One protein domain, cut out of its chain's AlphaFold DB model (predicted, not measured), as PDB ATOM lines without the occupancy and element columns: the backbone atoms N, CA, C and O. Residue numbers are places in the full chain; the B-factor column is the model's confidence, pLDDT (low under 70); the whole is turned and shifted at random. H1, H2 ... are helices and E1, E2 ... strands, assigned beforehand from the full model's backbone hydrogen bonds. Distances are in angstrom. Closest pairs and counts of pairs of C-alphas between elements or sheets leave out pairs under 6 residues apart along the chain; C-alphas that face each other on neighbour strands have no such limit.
ATOM      1  N   TYR A 132     -36.137  -4.089 -87.401       88.19
ATOM      2  CA  TYR A 132     -37.328  -3.256 -87.239       88.19
ATOM      3  C   TYR A 132     -36.964  -1.902 -86.632       88.19
ATOM      4  O   TYR A 132     -35.917  -1.742 -86.015       88.19
ATOM      5  N   SER A 133     -37.808  -0.892 -86.828       91.88
ATOM      6  CA  SER A 133     -37.626   0.408 -86.182       91.88
ATOM      7  C   SER A 133     -38.300   0.452 -84.812       91.88
ATOM      8  O   SER A 133     -39.361  -0.145 -84.628       91.88
ATOM      9  N   VAL A 134     -37.729   1.238 -83.899       92.31
ATOM     10  CA  VAL A 134     -38.404   1.685 -82.672       92.31
ATOM     11  C   VAL A 134     -38.706   3.169 -82.795       92.31
ATOM     12  O   VAL A 134     -37.786   3.986 -82.896       92.31
ATOM     13  N   THR A 135     -39.985   3.518 -82.777       95.75
ATOM     14  CA  THR A 135     -40.465   4.898 -82.754       95.75
ATOM     15  C   THR A 135     -40.902   5.244 -81.341       95.75
ATOM     16  O   THR A 135     -41.764   4.590 -80.762       95.75
ATOM     17  N   VAL A 136     -40.295   6.293 -80.794       97.06
ATOM     18  CA  VAL A 136     -40.566   6.801 -79.452       97.06
ATOM     19  C   VAL A 136     -41.251   8.154 -79.567       97.06
ATOM     20  O   VAL A 136     -40.639   9.115 -80.035       97.06
ATOM     21  N   HIS A 137     -42.500   8.251 -79.121       97.81
ATOM     22  CA  HIS A 137     -43.253   9.507 -79.074       97.81
ATOM     23  C   HIS A 137     -42.846  10.328 -77.853       97.81
ATOM     24  O   HIS A 137     -42.734   9.801 -76.745       97.81
ATOM     25  N   ILE A 138     -42.629  11.627 -78.048       98.06
ATOM     26  CA  ILE A 138     -42.116  12.531 -77.016       98.06
ATOM     27  C   ILE A 138     -43.196  13.547 -76.655       98.06
ATOM     28  O   ILE A 138     -43.616  14.355 -77.485       98.06
ATOM     29  N   ALA A 139     -43.631  13.529 -75.396       97.06
ATOM     30  CA  ALA A 139     -44.595  14.501 -74.900       97.06
ATOM     31  C   ALA A 139     -44.006  15.929 -74.876       97.06
ATOM     32  O   ALA A 139     -42.804  16.101 -74.634       97.06
ATOM     33  N   PRO A 140     -44.836  16.982 -75.035       96.12
ATOM     34  CA  PRO A 140     -44.365  18.370 -75.055       96.12
ATOM     35  C   PRO A 140     -43.526  18.774 -73.835       96.12
ATOM     36  O   PRO A 140     -42.530  19.479 -73.984       96.12
ATOM     37  N   ALA A 141     -43.886  18.288 -72.641       91.19
ATOM     38  CA  ALA A 141     -43.164  18.565 -71.395       91.19
ATOM     39  C   ALA A 141     -41.731  17.997 -71.379       91.19
ATOM     40  O   ALA A 141     -40.860  18.529 -70.698       91.19
ATOM     41  N   VAL A 142     -41.480  16.922 -72.130       95.31
ATOM     42  CA  VAL A 142     -40.149  16.315 -72.282       95.31
ATOM     43  C   VAL A 142     -39.379  17.020 -73.396       95.31
ATOM     44  O   VAL A 142     -38.204  17.340 -73.231       95.31
ATOM     45  N   SER A 143     -40.057  17.314 -74.509       96.69
ATOM     46  CA  SER A 143     -39.481  17.979 -75.685       96.69
ATOM     47  C   SER A 143     -38.900  19.363 -75.370       96.69
ATOM     48  O   SER A 143     -37.858  19.756 -75.904       96.69
ATOM     49  N   SER A 144     -39.529  20.100 -74.450       95.00
ATOM     50  CA  SER A 144     -39.054  21.419 -74.019       95.00
ATOM     51  C   SER A 144     -37.772  21.373 -73.177       95.00
ATOM     52  O   SER A 144     -37.112  22.403 -73.034       95.00
ATOM     53  N   ASN A 145     -37.366  20.209 -72.655       94.12
ATOM     54  CA  ASN A 145     -36.181  20.079 -71.810       94.12
ATOM     55  C   ASN A 145     -34.905  19.838 -72.656       94.12
ATOM     56  O   ASN A 145     -34.765  18.778 -73.273       94.12
ATOM     57  N   PRO A 146     -33.919  20.761 -72.655       95.19
ATOM     58  CA  PRO A 146     -32.715  20.659 -73.490       95.19
ATOM     59  C   PRO A 146     -31.787  19.494 -73.113       95.19
ATOM     60  O   PRO A 146     -30.992  19.016 -73.931       95.19
ATOM     61  N   THR A 147     -31.895  19.018 -71.873       95.31
ATOM     62  CA  THR A 147     -31.090  17.916 -71.338       95.31
ATOM     63  C   THR A 147     -31.756  16.554 -71.510       95.31
ATOM     64  O   THR A 147     -31.136  15.542 -71.192       95.31
ATOM     65  N   ALA A 148     -32.996  16.503 -72.014       95.50
ATOM     66  CA  ALA A 148     -33.711  15.249 -72.182       95.50
ATOM     67  C   ALA A 148     -33.043  14.363 -73.248       95.50
ATOM     68  O   ALA A 148     -32.712  14.803 -74.360       95.50
ATOM     69  N   ARG A 149     -32.830  13.098 -72.893       94.88
ATOM     70  CA  ARG A 149     -32.204  12.061 -73.715       94.88
ATOM     71  C   ARG A 149     -33.055  10.803 -73.673       94.88
ATOM     72  O   ARG A 149     -33.606  10.465 -72.629       94.88
ATOM     73  N   VAL A 150     -33.129  10.114 -74.805       95.06
ATOM     74  CA  VAL A 150     -33.736   8.785 -74.926       95.06
ATOM     75  C   VAL A 150     -32.648   7.807 -75.329       95.06
ATOM     76  O   VAL A 150     -31.885   8.072 -76.262       95.06
ATOM     77  N   ARG A 151     -32.588   6.682 -74.623       92.12
ATOM     78  CA  ARG A 151     -31.682   5.572 -74.889       92.12
ATOM     79  C   ARG A 151     -32.484   4.355 -75.305       92.12
ATOM     80  O   ARG A 151     -33.463   4.029 -74.652       92.12
ATOM     81  N   LEU A 152     -32.041   3.675 -76.352       89.00
ATOM     82  CA  LEU A 152     -32.507   2.349 -76.726       89.00
ATOM     83  C   LEU A 152     -31.358   1.364 -76.504       89.00
ATOM     84  O   LEU A 152     -30.331   1.448 -77.178       89.00
ATOM     85  N   ALA A 153     -31.526   0.446 -75.559       84.88
ATOM     86  CA  ALA A 153     -30.631  -0.679 -75.338       84.88
ATOM     87  C   ALA A 153     -31.115  -1.896 -76.139       84.88
ATOM     88  O   ALA A 153     -32.262  -2.324 -76.003       84.88
ATOM     89  N   THR A 154     -30.226  -2.443 -76.965       80.25
ATOM     90  CA  THR A 154     -30.443  -3.591 -77.855       80.25
ATOM     91  C   THR A 154     -29.273  -4.568 -77.731       80.25
ATOM     92  O   THR A 154     -28.285  -4.303 -77.040       80.25
ATOM     93  N   GLU A 155     -29.349  -5.697 -78.433       74.50
ATOM     94  CA  GLU A 155     -28.276  -6.700 -78.456       74.50
ATOM     95  C   GLU A 155     -27.011  -6.232 -79.186       74.50
ATOM     96  O   GLU A 155     -25.945  -6.839 -79.086       74.50
ATOM     97  N   GLU A 156     -27.104  -5.140 -79.936       76.25
ATOM     98  CA  GLU A 156     -25.960  -4.560 -80.631       76.25
ATOM     99  C   GLU A 156     -25.305  -3.453 -79.793       76.25
ATOM    100  O   GLU A 156     -24.109  -3.179 -79.938       76.25
ATOM    101  N   GLY A 157     -26.039  -2.881 -78.836       77.00
ATOM    102  CA  GLY A 157     -25.528  -1.914 -77.874       77.00
ATOM    103  C   GLY A 157     -26.579  -0.899 -77.450       77.00
ATOM    104  O   GLY A 157     -27.778  -1.137 -77.540       77.00
ATOM    105  N   VAL A 158     -26.110   0.252 -76.974       83.25
ATOM    106  CA  VAL A 158     -26.973   1.353 -76.536       83.25
ATOM    107  C   VAL A 158     -26.897   2.484 -77.551       83.25
ATOM    108  O   VAL A 158     -25.817   2.998 -77.848       83.25
ATOM    109  N   LEU A 159     -28.050   2.879 -78.077       86.81
ATOM    110  CA  LEU A 159     -28.217   4.044 -78.935       86.81
ATOM    111  C   LEU A 159     -28.812   5.178 -78.108       86.81
ATOM    112  O   LEU A 159     -29.791   4.967 -77.407       86.81
ATOM    113  N   GLU A 160     -28.270   6.388 -78.214       91.50
ATOM    114  CA  GLU A 160     -28.799   7.568 -77.518       91.50
ATOM    115  C   GLU A 160     -29.152   8.676 -78.516       91.50
ATOM    116  O   GLU A 160     -28.458   8.872 -79.524       91.50
ATOM    117  N   ARG A 161     -30.239   9.403 -78.248       95.19
ATOM    118  CA  ARG A 161     -30.672  10.581 -79.010       95.19
ATOM    119  C   ARG A 161     -31.189  11.677 -78.076       95.19
ATOM    120  O   ARG A 161     -31.706  11.405 -76.995       95.19
ATOM    121  N   SER A 162     -31.066  12.929 -78.518       96.06
ATOM    122  CA  SER A 162     -31.708  14.073 -77.862       96.06
ATOM    123  C   SER A 162     -33.221  14.028 -78.053       96.06
ATOM    124  O   SER A 162     -33.679  13.831 -79.175       96.06
ATOM    125  N   ALA A 163     -33.976  14.259 -76.977       96.62
ATOM    126  CA  ALA A 163     -35.427  14.454 -77.035       96.62
ATOM    127  C   ALA A 163     -35.828  15.927 -77.193       96.62
ATOM    128  O   ALA A 163     -36.995  16.226 -77.434       96.62
ATOM    129  N   HIS A 164     -34.870  16.848 -77.068       96.44
ATOM    130  CA  HIS A 164     -35.143  18.274 -77.158       96.44
ATOM    131  C   HIS A 164     -35.670  18.670 -78.544       96.44
ATOM    132  O   HIS A 164     -35.048  18.337 -79.554       96.44
ATOM    133  N   ASN A 165     -36.788  19.401 -78.575       96.75
ATOM    134  CA  ASN A 165     -37.517  19.823 -79.778       96.75
ATOM    135  C   ASN A 165     -37.973  18.664 -80.686       96.75
ATOM    136  O   ASN A 165     -38.286  18.881 -81.857       96.75
ATOM    137  N   ALA A 166     -38.025  17.437 -80.162       96.38
ATOM    138  CA  ALA A 166     -38.558  16.280 -80.867       96.38
ATOM    139  C   ALA A 166     -40.016  16.032 -80.459       96.38
ATOM    140  O   ALA A 166     -40.356  16.126 -79.282       96.38
ATOM    141  N   THR A 167     -40.870  15.685 -81.421       97.12
ATOM    142  CA  THR A 167     -42.186  15.067 -81.163       97.12
ATOM    143  C   THR A 167     -42.110  13.544 -81.239       97.12
ATOM    144  O   THR A 167     -42.919  12.848 -80.633       97.12
ATOM    145  N   GLN A 168     -41.108  13.025 -81.952       97.12
ATOM    146  CA  GLN A 168     -40.785  11.610 -82.051       97.12
ATOM    147  C   GLN A 168     -39.282  11.410 -82.267       97.12
ATOM    148  O   GLN A 168     -38.612  12.254 -82.869       97.12
ATOM    149  N   ILE A 169     -38.766  10.271 -81.817       97.12
ATOM    150  CA  ILE A 169     -37.417   9.782 -82.105       97.12
ATOM    151  C   ILE A 169     -37.559   8.417 -82.764       97.12
ATOM    152  O   ILE A 169     -38.213   7.534 -82.219       97.12
ATOM    153  N   VAL A 170     -36.917   8.233 -83.914       96.31
ATOM    154  CA  VAL A 170     -36.885   6.942 -84.605       96.31
ATOM    155  C   VAL A 170     -35.488   6.348 -84.476       96.31
ATOM    156  O   VAL A 170     -34.498   6.973 -84.870       96.31
ATOM    157  N   PHE A 171     -35.413   5.134 -83.941       93.88
ATOM    158  CA  PHE A 171     -34.244   4.264 -84.009       93.88
ATOM    159  C   PHE A 171     -34.479   3.261 -85.144       93.88
ATOM    160  O   PHE A 171     -35.222   2.295 -84.955       93.88
ATOM    161  N   PRO A 172     -33.941   3.507 -86.350       91.56
ATOM    162  CA  PRO A 172     -34.152   2.622 -87.486       91.56
ATOM    163  C   PRO A 172     -33.263   1.379 -87.396       91.56
ATOM    164  O   PRO A 172     -32.224   1.403 -86.740       91.56
ATOM    165  N   ASP A 173     -33.649   0.345 -88.145       87.12
ATOM    166  CA  ASP A 173     -32.806  -0.821 -88.438       87.12
ATOM    167  C   ASP A 173     -32.235  -1.508 -87.181       87.12
ATOM    168  O   ASP A 173     -31.051  -1.841 -87.105       87.12
ATOM    169  N   VAL A 174     -33.078  -1.693 -86.164       86.19
ATOM    170  CA  VAL A 174     -32.720  -2.344 -84.903       86.19
ATOM    171  C   VAL A 174     -32.871  -3.853 -85.048       86.19
ATOM    172  O   VAL A 174     -33.904  -4.349 -85.504       86.19
ATOM    173  N   LEU A 175     -31.831  -4.582 -84.647       80.75
ATOM    174  CA  LEU A 175     -31.904  -6.028 -84.520       80.75
ATOM    175  C   LEU A 175     -32.681  -6.409 -83.260       80.75
ATOM    176  O   LEU A 175     -32.410  -5.892 -82.172       80.75
ATOM    177  N   PHE A 176     -33.619  -7.331 -83.434       76.25
ATOM    178  CA  PHE A 176     -34.267  -8.030 -82.341       76.25
ATOM    179  C   PHE A 176     -34.047  -9.529 -82.521       76.25
ATOM    180  O   PHE A 176     -34.182 -10.052 -83.630       76.25
ATOM    181  N   ASP A 177     -33.721 -10.223 -81.434       70.75
ATOM    182  CA  ASP A 177     -33.520 -11.667 -81.451       70.75
ATOM    183  C   ASP A 177     -34.785 -12.378 -81.953       70.75
ATOM    184  O   ASP A 177     -35.880 -12.101 -81.475       70.75
ATOM    185  N   SER A 178     -34.636 -13.329 -82.878       62.66
ATOM    186  CA  SER A 178     -35.733 -14.158 -83.406       62.66
ATOM    187  C   SER A 178     -36.283 -15.195 -82.413       62.66
ATOM    188  O   SER A 178     -37.193 -15.947 -82.757       62.66
ATOM    189  N   GLY A 179     -35.741 -15.264 -81.191       56.03
ATOM    190  CA  GLY A 179     -36.241 -16.124 -80.111       56.03
ATOM    191  C   GLY A 179     -35.774 -17.579 -80.193       56.03
ATOM    192  O   GLY A 179     -36.185 -18.404 -79.383       56.03
ATOM    193  N   THR A 180     -34.910 -17.904 -81.158       54.69
ATOM    194  CA  THR A 180     -34.376 -19.261 -81.370       54.69
ATOM    195  C   THR A 180     -33.041 -19.506 -80.662       54.69
ATOM    196  O   THR A 180     -32.673 -20.657 -80.438       54.69
ATOM    197  N   ASN A 181     -32.336 -18.444 -80.254       55.28
ATOM    198  CA  ASN A 181     -31.090 -18.524 -79.496       55.28
ATOM    199  C   ASN A 181     -31.355 -18.104 -78.049       55.28
ATOM    200  O   ASN A 181     -31.472 -16.921 -77.756       55.28
ATOM    201  N   LEU A 182     -31.451 -19.060 -77.125       52.28
ATOM    202  CA  LEU A 182     -31.527 -18.724 -75.704       52.28
ATOM    203  C   LEU A 182     -30.168 -18.184 -75.211       52.28
ATOM    204  O   LEU A 182     -29.134 -18.784 -75.526       52.28
ATOM    205  N   PRO A 183     -30.147 -17.102 -74.408       59.81
ATOM    206  CA  PRO A 183     -31.300 -16.340 -73.906       59.81
ATOM    207  C   PRO A 183     -31.851 -15.315 -74.920       59.81
ATOM    208  O   PRO A 183     -31.076 -14.624 -75.580       59.81
ATOM    209  N   ILE A 184     -33.186 -15.186 -74.976       64.94
ATOM    210  CA  ILE A 184     -33.891 -14.173 -75.785       64.94
ATOM    211  C   ILE A 184     -33.453 -12.783 -75.325       64.94
ATOM    212  O   ILE A 184     -33.525 -12.459 -74.137       64.94
ATOM    213  N   PHE A 185     -33.008 -11.948 -76.262       68.44
ATOM    214  CA  PHE A 185     -32.593 -10.595 -75.919       68.44
ATOM    215  C   PHE A 185     -33.793  -9.667 -75.670       68.44
ATOM    216  O   PHE A 185     -34.722  -9.580 -76.474       68.44
ATOM    217  N   LYS A 186     -33.734  -8.921 -74.563       78.19
ATOM    218  CA  LYS A 186     -34.740  -7.935 -74.153       78.19
ATOM    219  C   LYS A 186     -34.274  -6.532 -74.516       78.19
ATOM    220  O   LYS A 186     -33.166  -6.149 -74.140       78.19
ATOM    221  N   TRP A 187     -35.104  -5.752 -75.198       81.69
ATOM    222  CA  TRP A 187     -34.782  -4.358 -75.504       81.69
ATOM    223  C   TRP A 187     -35.458  -3.402 -74.528       81.69
ATOM    224  O   TRP A 187     -36.524  -3.698 -73.986       81.69
ATOM    225  N   PHE A 188     -34.823  -2.251 -74.305       85.88
ATOM    226  CA  PHE A 188     -35.307  -1.243 -73.363       85.88
ATOM    227  C   PHE A 188     -35.132   0.153 -73.931       85.88
ATOM    228  O   PHE A 188     -34.033   0.536 -74.323       85.88
ATOM    229  N   VAL A 189     -36.204   0.926 -73.913       89.00
ATOM    230  CA  VAL A 189     -36.188   2.368 -74.068       89.00
ATOM    231  C   VAL A 189     -36.195   2.977 -72.678       89.00
ATOM    232  O   VAL A 189     -37.129   2.779 -71.903       89.00
ATOM    233  N   THR A 190     -35.152   3.735 -72.373       90.31
ATOM    234  CA  THR A 190     -35.066   4.551 -71.163       90.31
ATOM    235  C   THR A 190     -34.985   6.013 -71.555       90.31
ATOM    236  O   THR A 190     -34.579   6.362 -72.668       90.31
ATOM    237  N   ALA A 191     -35.401   6.895 -70.658       91.69
ATOM    238  CA  ALA A 191     -35.325   8.323 -70.892       91.69
ATOM    239  C   ALA A 191     -34.895   9.037 -69.619       91.69
ATOM    240  O   ALA A 191     -35.320   8.687 -68.520       91.69
ATOM    241  N   THR A 192     -34.044  10.040 -69.784       92.88
ATOM    242  CA  THR A 192     -33.467  10.803 -68.680       92.88
ATOM    243  C   THR A 192     -33.437  12.285 -69.007       92.88
ATOM    244  O   THR A 192     -33.360  12.669 -70.172       92.88
ATOM    245  N   SER A 193     -33.401  13.119 -67.979       93.75
ATOM    246  CA  SER A 193     -33.014  14.528 -68.065       93.75
ATOM    247  C   SER A 193     -31.898  14.815 -67.061       93.75
ATOM    248  O   SER A 193     -31.564  13.964 -66.239       93.75
ATOM    249  N   ALA A 194     -31.295  15.997 -67.119       91.06
ATOM    250  CA  ALA A 194     -30.295  16.431 -66.154       91.06
ATOM    251  C   ALA A 194     -30.732  17.724 -65.460       91.06
ATOM    252  O   ALA A 194     -31.326  18.620 -66.063       91.06
ATOM    253  N   SER A 195     -30.422  17.837 -64.173       86.56
ATOM    254  CA  SER A 195     -30.570  19.067 -63.393       86.56
ATOM    255  C   SER A 195     -29.291  19.285 -62.594       86.56
ATOM    256  O   SER A 195     -29.054  18.621 -61.588       86.56
ATOM    257  N   GLY A 196     -28.426  20.176 -63.084       85.69
ATOM    258  CA  GLY A 196     -27.058  20.281 -62.577       85.69
ATOM    259  C   GLY A 196     -26.283  18.988 -62.842       85.69
ATOM    260  O   GLY A 196     -26.196  18.543 -63.984       85.69
ATOM    261  N   THR A 197     -25.737  18.380 -61.789       84.19
ATOM    262  CA  THR A 197     -25.009  17.099 -61.850       84.19
ATOM    263  C   THR A 197     -25.909  15.874 -61.682       84.19
ATOM    264  O   THR A 197     -25.433  14.751 -61.823       84.19
ATOM    265  N   THR A 198     -27.191  16.066 -61.363       84.62
ATOM    266  CA  THR A 198     -28.123  14.968 -61.090       84.62
ATOM    267  C   THR A 198     -28.798  14.509 -62.376       84.62
ATOM    268  O   THR A 198     -29.397  15.314 -63.093       84.62
ATOM    269  N   THR A 199     -28.732  13.207 -62.652       88.94
ATOM    270  CA  THR A 199     -29.524  12.561 -63.702       88.94
ATOM    271  C   THR A 199     -30.886  12.185 -63.143       88.94
ATOM    272  O   THR A 199     -30.972  11.484 -62.136       88.94
ATOM    273  N   ASN A 200     -31.942  12.656 -63.802       89.88
ATOM    274  CA  ASN A 200     -33.316  12.369 -63.437       89.88
ATOM    275  C   ASN A 200     -33.966  11.424 -64.445       89.88
ATOM    276  O   ASN A 200     -33.783  11.597 -65.651       89.88
ATOM    277  N   ASN A 201     -34.764  10.475 -63.972       88.38
ATOM    278  CA  ASN A 201     -35.453   9.519 -64.833       88.38
ATOM    279  C   ASN A 201     -36.759  10.108 -65.365       88.38
ATOM    280  O   ASN A 201     -37.471  10.833 -64.668       88.38
ATOM    281  N   CYS A 202     -37.089   9.755 -66.600       90.00
ATOM    282  CA  CYS A 202     -38.357  10.084 -67.229       90.00
ATOM    283  C   CYS A 202     -39.240   8.838 -67.321       90.00
ATOM    284  O   CYS A 202     -38.757   7.713 -67.444       90.00
ATOM    285  N   GLN A 203     -40.554   9.036 -67.284       87.56
ATOM    286  CA  GLN A 203     -41.513   7.958 -67.450       87.56
ATOM    287  C   GLN A 203     -41.564   7.517 -68.916       87.56
ATOM    288  O   GLN A 203     -41.847   8.326 -69.803       87.56
ATOM    289  N   VAL A 204     -41.335   6.221 -69.134       87.69
ATOM    290  CA  VAL A 204     -41.469   5.559 -70.433       87.69
ATOM    291  C   VAL A 204     -42.609   4.544 -70.363       87.69
ATOM    292  O   VAL A 204     -42.642   3.709 -69.461       87.69
ATOM    293  N   LEU A 205     -43.551   4.621 -71.299       87.38
ATOM    294  CA  LEU A 205     -44.614   3.639 -71.504       87.38
ATOM    295  C   LEU A 205     -44.251   2.745 -72.689       87.38
ATOM    296  O   LEU A 205     -43.681   3.233 -73.666       87.38
ATOM    297  N   ASN A 206     -44.572   1.453 -72.585       86.31
ATOM    298  CA  ASN A 206     -44.298   0.429 -73.606       86.31
ATOM    299  C   ASN A 206     -42.821   0.367 -74.044       86.31
ATOM    300  O   ASN A 206     -42.497  -0.040 -75.151       86.31
ATOM    301  N   GLY A 207     -41.896   0.771 -73.168       86.50
ATOM    302  CA  GLY A 207     -40.472   0.870 -73.484       86.50
ATOM    303  C   GLY A 207     -39.724  -0.459 -73.534       86.50
ATOM    304  O   GLY A 207     -38.503  -0.435 -73.545       86.50
ATOM    305  N   THR A 208     -40.385  -1.611 -73.503       85.25
ATOM    306  CA  THR A 208     -39.709  -2.912 -73.527       85.25
ATOM    307  C   THR A 208     -40.630  -4.009 -74.042       85.25
ATOM    308  O   THR A 208     -41.849  -3.906 -73.921       85.25
ATOM    309  N   ASN A 209     -40.043  -5.080 -74.579       80.75
ATOM    310  CA  ASN A 209     -40.739  -6.339 -74.841       80.75
ATOM    311  C   ASN A 209     -40.654  -7.343 -73.682       80.75
ATOM    312  O   ASN A 209     -41.199  -8.438 -73.814       80.75
ATOM    313  N   GLU A 210     -39.960  -7.013 -72.590       79.50
ATOM    314  CA  GLU A 210     -39.841  -7.904 -71.438       79.50
ATOM    315  C   GLU A 210     -41.224  -8.259 -70.888       79.50
ATOM    316  O   GLU A 210     -42.035  -7.387 -70.565       79.50
ATOM    317  N   ARG A 211     -41.485  -9.562 -70.776       76.44
ATOM    318  CA  ARG A 211     -42.747 -10.078 -70.259       76.44
ATOM    319  C   ARG A 211     -42.489 -11.253 -69.331       76.44
ATOM    320  O   ARG A 211     -41.819 -12.206 -69.713       76.44
ATOM    321  N   LEU A 212     -43.070 -11.187 -68.140       72.44
ATOM    322  CA  LEU A 212     -43.082 -12.281 -67.175       72.44
ATOM    323  C   LEU A 212     -44.509 -12.825 -67.030       72.44
ATOM    324  O   LEU A 212     -45.477 -12.076 -67.206       72.44
ATOM    325  N   ASP A 213     -44.650 -14.120 -66.753       71.94
ATOM    326  CA  ASP A 213     -45.928 -14.696 -66.334       71.94
ATOM    327  C   ASP A 213     -46.189 -14.468 -64.832       71.94
ATOM    328  O   ASP A 213     -45.436 -13.771 -64.148       71.94
ATOM    329  N   ALA A 214     -47.297 -15.012 -64.322       61.47
ATOM    330  CA  ALA A 214     -47.692 -14.848 -62.922       61.47
ATOM    331  C   ALA A 214     -46.697 -15.477 -61.928       61.47
ATOM    332  O   ALA A 214     -46.636 -15.029 -60.785       61.47
ATOM    333  N   ASP A 215     -45.913 -16.461 -62.374       62.19
ATOM    334  CA  ASP A 215     -44.910 -17.167 -61.574       62.19
ATOM    335  C   ASP A 215     -43.510 -16.537 -61.734       62.19
ATOM    336  O   ASP A 215     -42.516 -17.055 -61.219       62.19
ATOM    337  N   GLY A 216     -43.410 -15.415 -62.460       65.00
ATOM    338  CA  GLY A 216     -42.153 -14.719 -62.728       65.00
ATOM    339  C   GLY A 216     -41.280 -15.390 -63.792       65.00
ATOM    340  O   GLY A 216     -40.112 -15.018 -63.932       65.00
ATOM    341  N   GLN A 217     -41.808 -16.360 -64.548       71.44
ATOM    342  CA  GLN A 217     -41.094 -16.970 -65.670       71.44
ATOM    343  C   GLN A 217     -41.050 -16.008 -66.853       71.44
ATOM    344  O   GLN A 217     -42.016 -15.306 -67.152       71.44
ATOM    345  N   ASP A 218     -39.927 -16.010 -67.565       73.88
ATOM    346  CA  ASP A 218     -39.738 -15.187 -68.751       73.88
ATOM    347  C   ASP A 218     -40.532 -15.740 -69.942       73.88
ATOM    348  O   ASP A 218     -40.223 -16.803 -70.480       73.88
ATOM    349  N   ILE A 219     -41.551 -14.992 -70.358       75.94
ATOM    350  CA  ILE A 219     -42.402 -15.279 -71.520       75.94
ATOM    351  C   ILE A 219     -42.221 -14.219 -72.619       75.94
ATOM    352  O   ILE A 219     -43.122 -13.994 -73.434       75.94
ATOM    353  N   THR A 220     -41.075 -13.531 -72.625       78.06
ATOM    354  CA  THR A 220     -40.724 -12.517 -73.625       78.06
ATOM    355  C   THR A 220     -40.742 -13.121 -75.027       78.06
ATOM    356  O   THR A 220     -40.056 -14.102 -75.308       78.06
ATOM    357  N   THR A 221     -41.492 -12.502 -75.937       76.56
ATOM    358  CA  THR A 221     -41.512 -12.882 -77.352       76.56
ATOM    359  C   THR A 221     -40.759 -11.859 -78.208       76.56
ATOM    360  O   THR A 221     -40.852 -10.653 -77.944       76.56
ATOM    361  N   PRO A 222     -40.054 -12.301 -79.261       74.12
ATOM    362  CA  PRO A 222     -39.520 -11.421 -80.295       74.12
ATOM    363  C   PRO A 222     -40.589 -10.494 -80.885       74.12
ATOM    364  O   PRO A 222     -41.703 -10.954 -81.156       74.12
ATOM    365  N   PRO A 223     -40.274  -9.214 -81.144       77.69
ATOM    366  CA  PRO A 223     -41.113  -8.365 -81.976       77.69
ATOM    367  C   PRO A 223     -41.273  -8.973 -83.374       77.69
ATOM    368  O   PRO A 223     -40.303  -9.420 -83.980       77.69
ATOM    369  N   THR A 224     -42.493  -8.959 -83.908       81.06
ATOM    370  CA  THR A 224     -42.797  -9.405 -85.283       81.06
ATOM    371  C   THR A 224     -42.831  -8.249 -86.290       81.06
ATOM    372  O   THR A 224     -43.082  -8.460 -87.478       81.06
ATOM    373  N   GLY A 225     -42.580  -7.022 -85.826       86.56
ATOM    374  CA  GLY A 225     -42.653  -5.794 -86.603       86.56
ATOM    375  C   GLY A 225     -42.072  -4.589 -85.854       86.56
ATOM    376  O   GLY A 225     -41.524  -4.751 -84.760       86.56
ATOM    377  N   PRO A 226     -42.180  -3.382 -86.438       89.19
ATOM    378  CA  PRO A 226     -41.824  -2.128 -85.775       89.19
ATOM    379  C   PRO A 226     -42.547  -1.936 -84.441       89.19
ATOM    380  O   PRO A 226     -43.722  -2.270 -84.326       89.19
ATOM    381  N   ALA A 227     -41.851  -1.348 -83.467       88.25
ATOM    382  CA  ALA A 227     -42.452  -0.874 -82.224       88.25
ATOM    383  C   ALA A 227     -42.737   0.626 -82.357       88.25
ATOM    384  O   ALA A 227     -41.804   1.415 -82.520       88.25
ATOM    385  N   ASP A 228     -44.006   1.027 -82.330       91.44
ATOM    386  CA  ASP A 228     -44.448   2.410 -82.568       91.44
ATOM    387  C   ASP A 228     -45.375   2.973 -81.481       91.44
ATOM    388  O   ASP A 228     -45.889   4.085 -81.612       91.44
ATOM    389  N   ASP A 229     -45.540   2.243 -80.382       86.94
ATOM    390  CA  ASP A 229     -46.381   2.586 -79.239       86.94
ATOM    391  C   ASP A 229     -45.576   3.037 -78.007       86.94
ATOM    392  O   ASP A 229     -46.156   3.260 -76.940       86.94
ATOM    393  N   VAL A 230     -44.254   3.205 -78.146       91.44
ATOM    394  CA  VAL A 230     -43.367   3.669 -77.071       91.44
ATOM    395  C   VAL A 230     -43.562   5.164 -76.830       91.44
ATOM    396  O   VAL A 230     -43.512   5.962 -77.768       91.44
ATOM    397  N   GLN A 231     -43.731   5.578 -75.573       93.69
ATOM    398  CA  GLN A 231     -43.973   6.985 -75.229       93.69
ATOM    399  C   GLN A 231     -43.114   7.447 -74.055       93.69
ATOM    400  O   GLN A 231     -43.076   6.784 -73.023       93.69
ATOM    401  N   VAL A 232     -42.492   8.622 -74.169       93.19
ATOM    402  CA  VAL A 232     -41.883   9.332 -73.034       93.19
ATOM    403  C   VAL A 232     -42.810  10.473 -72.629       93.19
ATOM    404  O   VAL A 232     -42.982  11.438 -73.377       93.19
ATOM    405  N   THR A 233     -43.427  10.355 -71.455       91.81
ATOM    406  CA  THR A 233     -44.556  11.216 -71.065       91.81
ATOM    407  C   THR A 233     -44.140  12.417 -70.222       91.81
ATOM    408  O   THR A 233     -44.661  13.514 -70.417       91.81
ATOM    409  N   GLN A 234     -43.205  12.237 -69.290       90.56
ATOM    410  CA  GLN A 234     -42.766  13.284 -68.365       90.56
ATOM    411  C   GLN A 234     -41.412  12.944 -67.730       90.56
ATOM    412  O   GLN A 234     -41.080  11.773 -67.573       90.56
ATOM    413  N   CYS A 235     -40.646  13.966 -67.344       89.19
ATOM    414  CA  CYS A 235     -39.399  13.835 -66.570       89.19
ATOM    415  C   CYS A 235     -39.503  14.438 -65.163       89.19
ATOM    416  O   CYS A 235     -38.558  14.381 -64.380       89.19
TER     417      CYS A 235
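What this domain is: This is residues 132 to 235 of the 625 residues of an uncharacterized protein of Proteobacteria bacterium (UniProt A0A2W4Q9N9). Two twisted sheets of four strands each lie face to face as a sandwich, E4, E1, E8 and E7 in one and E3, E2, E5 and E6 in the other, with their strands running at only 24 degrees to each other. The short helix H1 sits at one end of the sandwich, and the long loops of residues 176 to 187 and 206 to 226 extend past the other end. The printed part has 104 residues, with one named helix and eight named strands in the order E1 H1 E2 E3 E4 E5 E6 E7 E8. The first sheet, in the order E4 E1 E8 E7, is mixed, the second, in the order E3 E2 E5 E6, is antiparallel, and the class is mostly strand. The whole is compact, with a radius of gyration of the C-alphas of 14.4 A and spans of 42 by 30 by 21 A.

Where its parts are: E1, residues 132 to 138, begins at C-alpha 132 (-37.328, -3.256, -87.239) and is 19.4 A long. H1 is residues 140 to 143, E2 is 149 to 153 and E3 is 158 to 162. E4, residues 168 to 175, is 19.9 A long and bends by 51 degrees at residue 172. E5, residues 188 to 195, begins at C-alpha 188 (-35.307, -1.243, -73.363) and is 23.1 A long. E6, residues 198 to 201, runs on into E7, residues 203 to 205, at 26 degrees. E8, residues 227 to 234, is 19.8 A long and ends at C-alpha 234 (-42.766, 13.284, -68.365).

How they stand to each other: E1 is antiparallel to the edge strand E4, with N 136 and O 169 2.8 A apart, and parallel to E8, with N 137 and O 230 2.8 A apart. E7 and E8 form a hairpin, with N 205 and O 231 2.8 A apart. In the other sheet E2 and E3 form a hairpin, with N 152 and O 159 2.8 A apart. E2 is antiparallel to E5, with N 151 and O 190 2.8 A apart. E5 and E6 form a hairpin, with N 193 and O 200 2.8 A apart. Both sheets are strongly twisted. Between them, the closest C-alphas of E5 and E7 are those of Thr 190 and Val 204, 6.5 A apart, and those of E3 and E4 are Arg 161 and Ile 169, 7.5 A apart. H1 stands at the level of the sheet E4 E1 E8 E7, at a height of 2.6 A, and only grazes the other sheet with its residues 142 to 143. H1 is too short for an O i to N i+4 pair; its one O i to N i+3 pair is within hydrogen-bond range.

The domain as a whole: The C-alphas farthest apart are those of Thr 180 and Gly 196, at 44.4 A. The printed part has no cut. The links E4 to E5 and E7 to E8 are long, and the others are tight. The mean pLDDT of the printed part is 85.1; residues 178 to 185 and 214 to 216 are under 70.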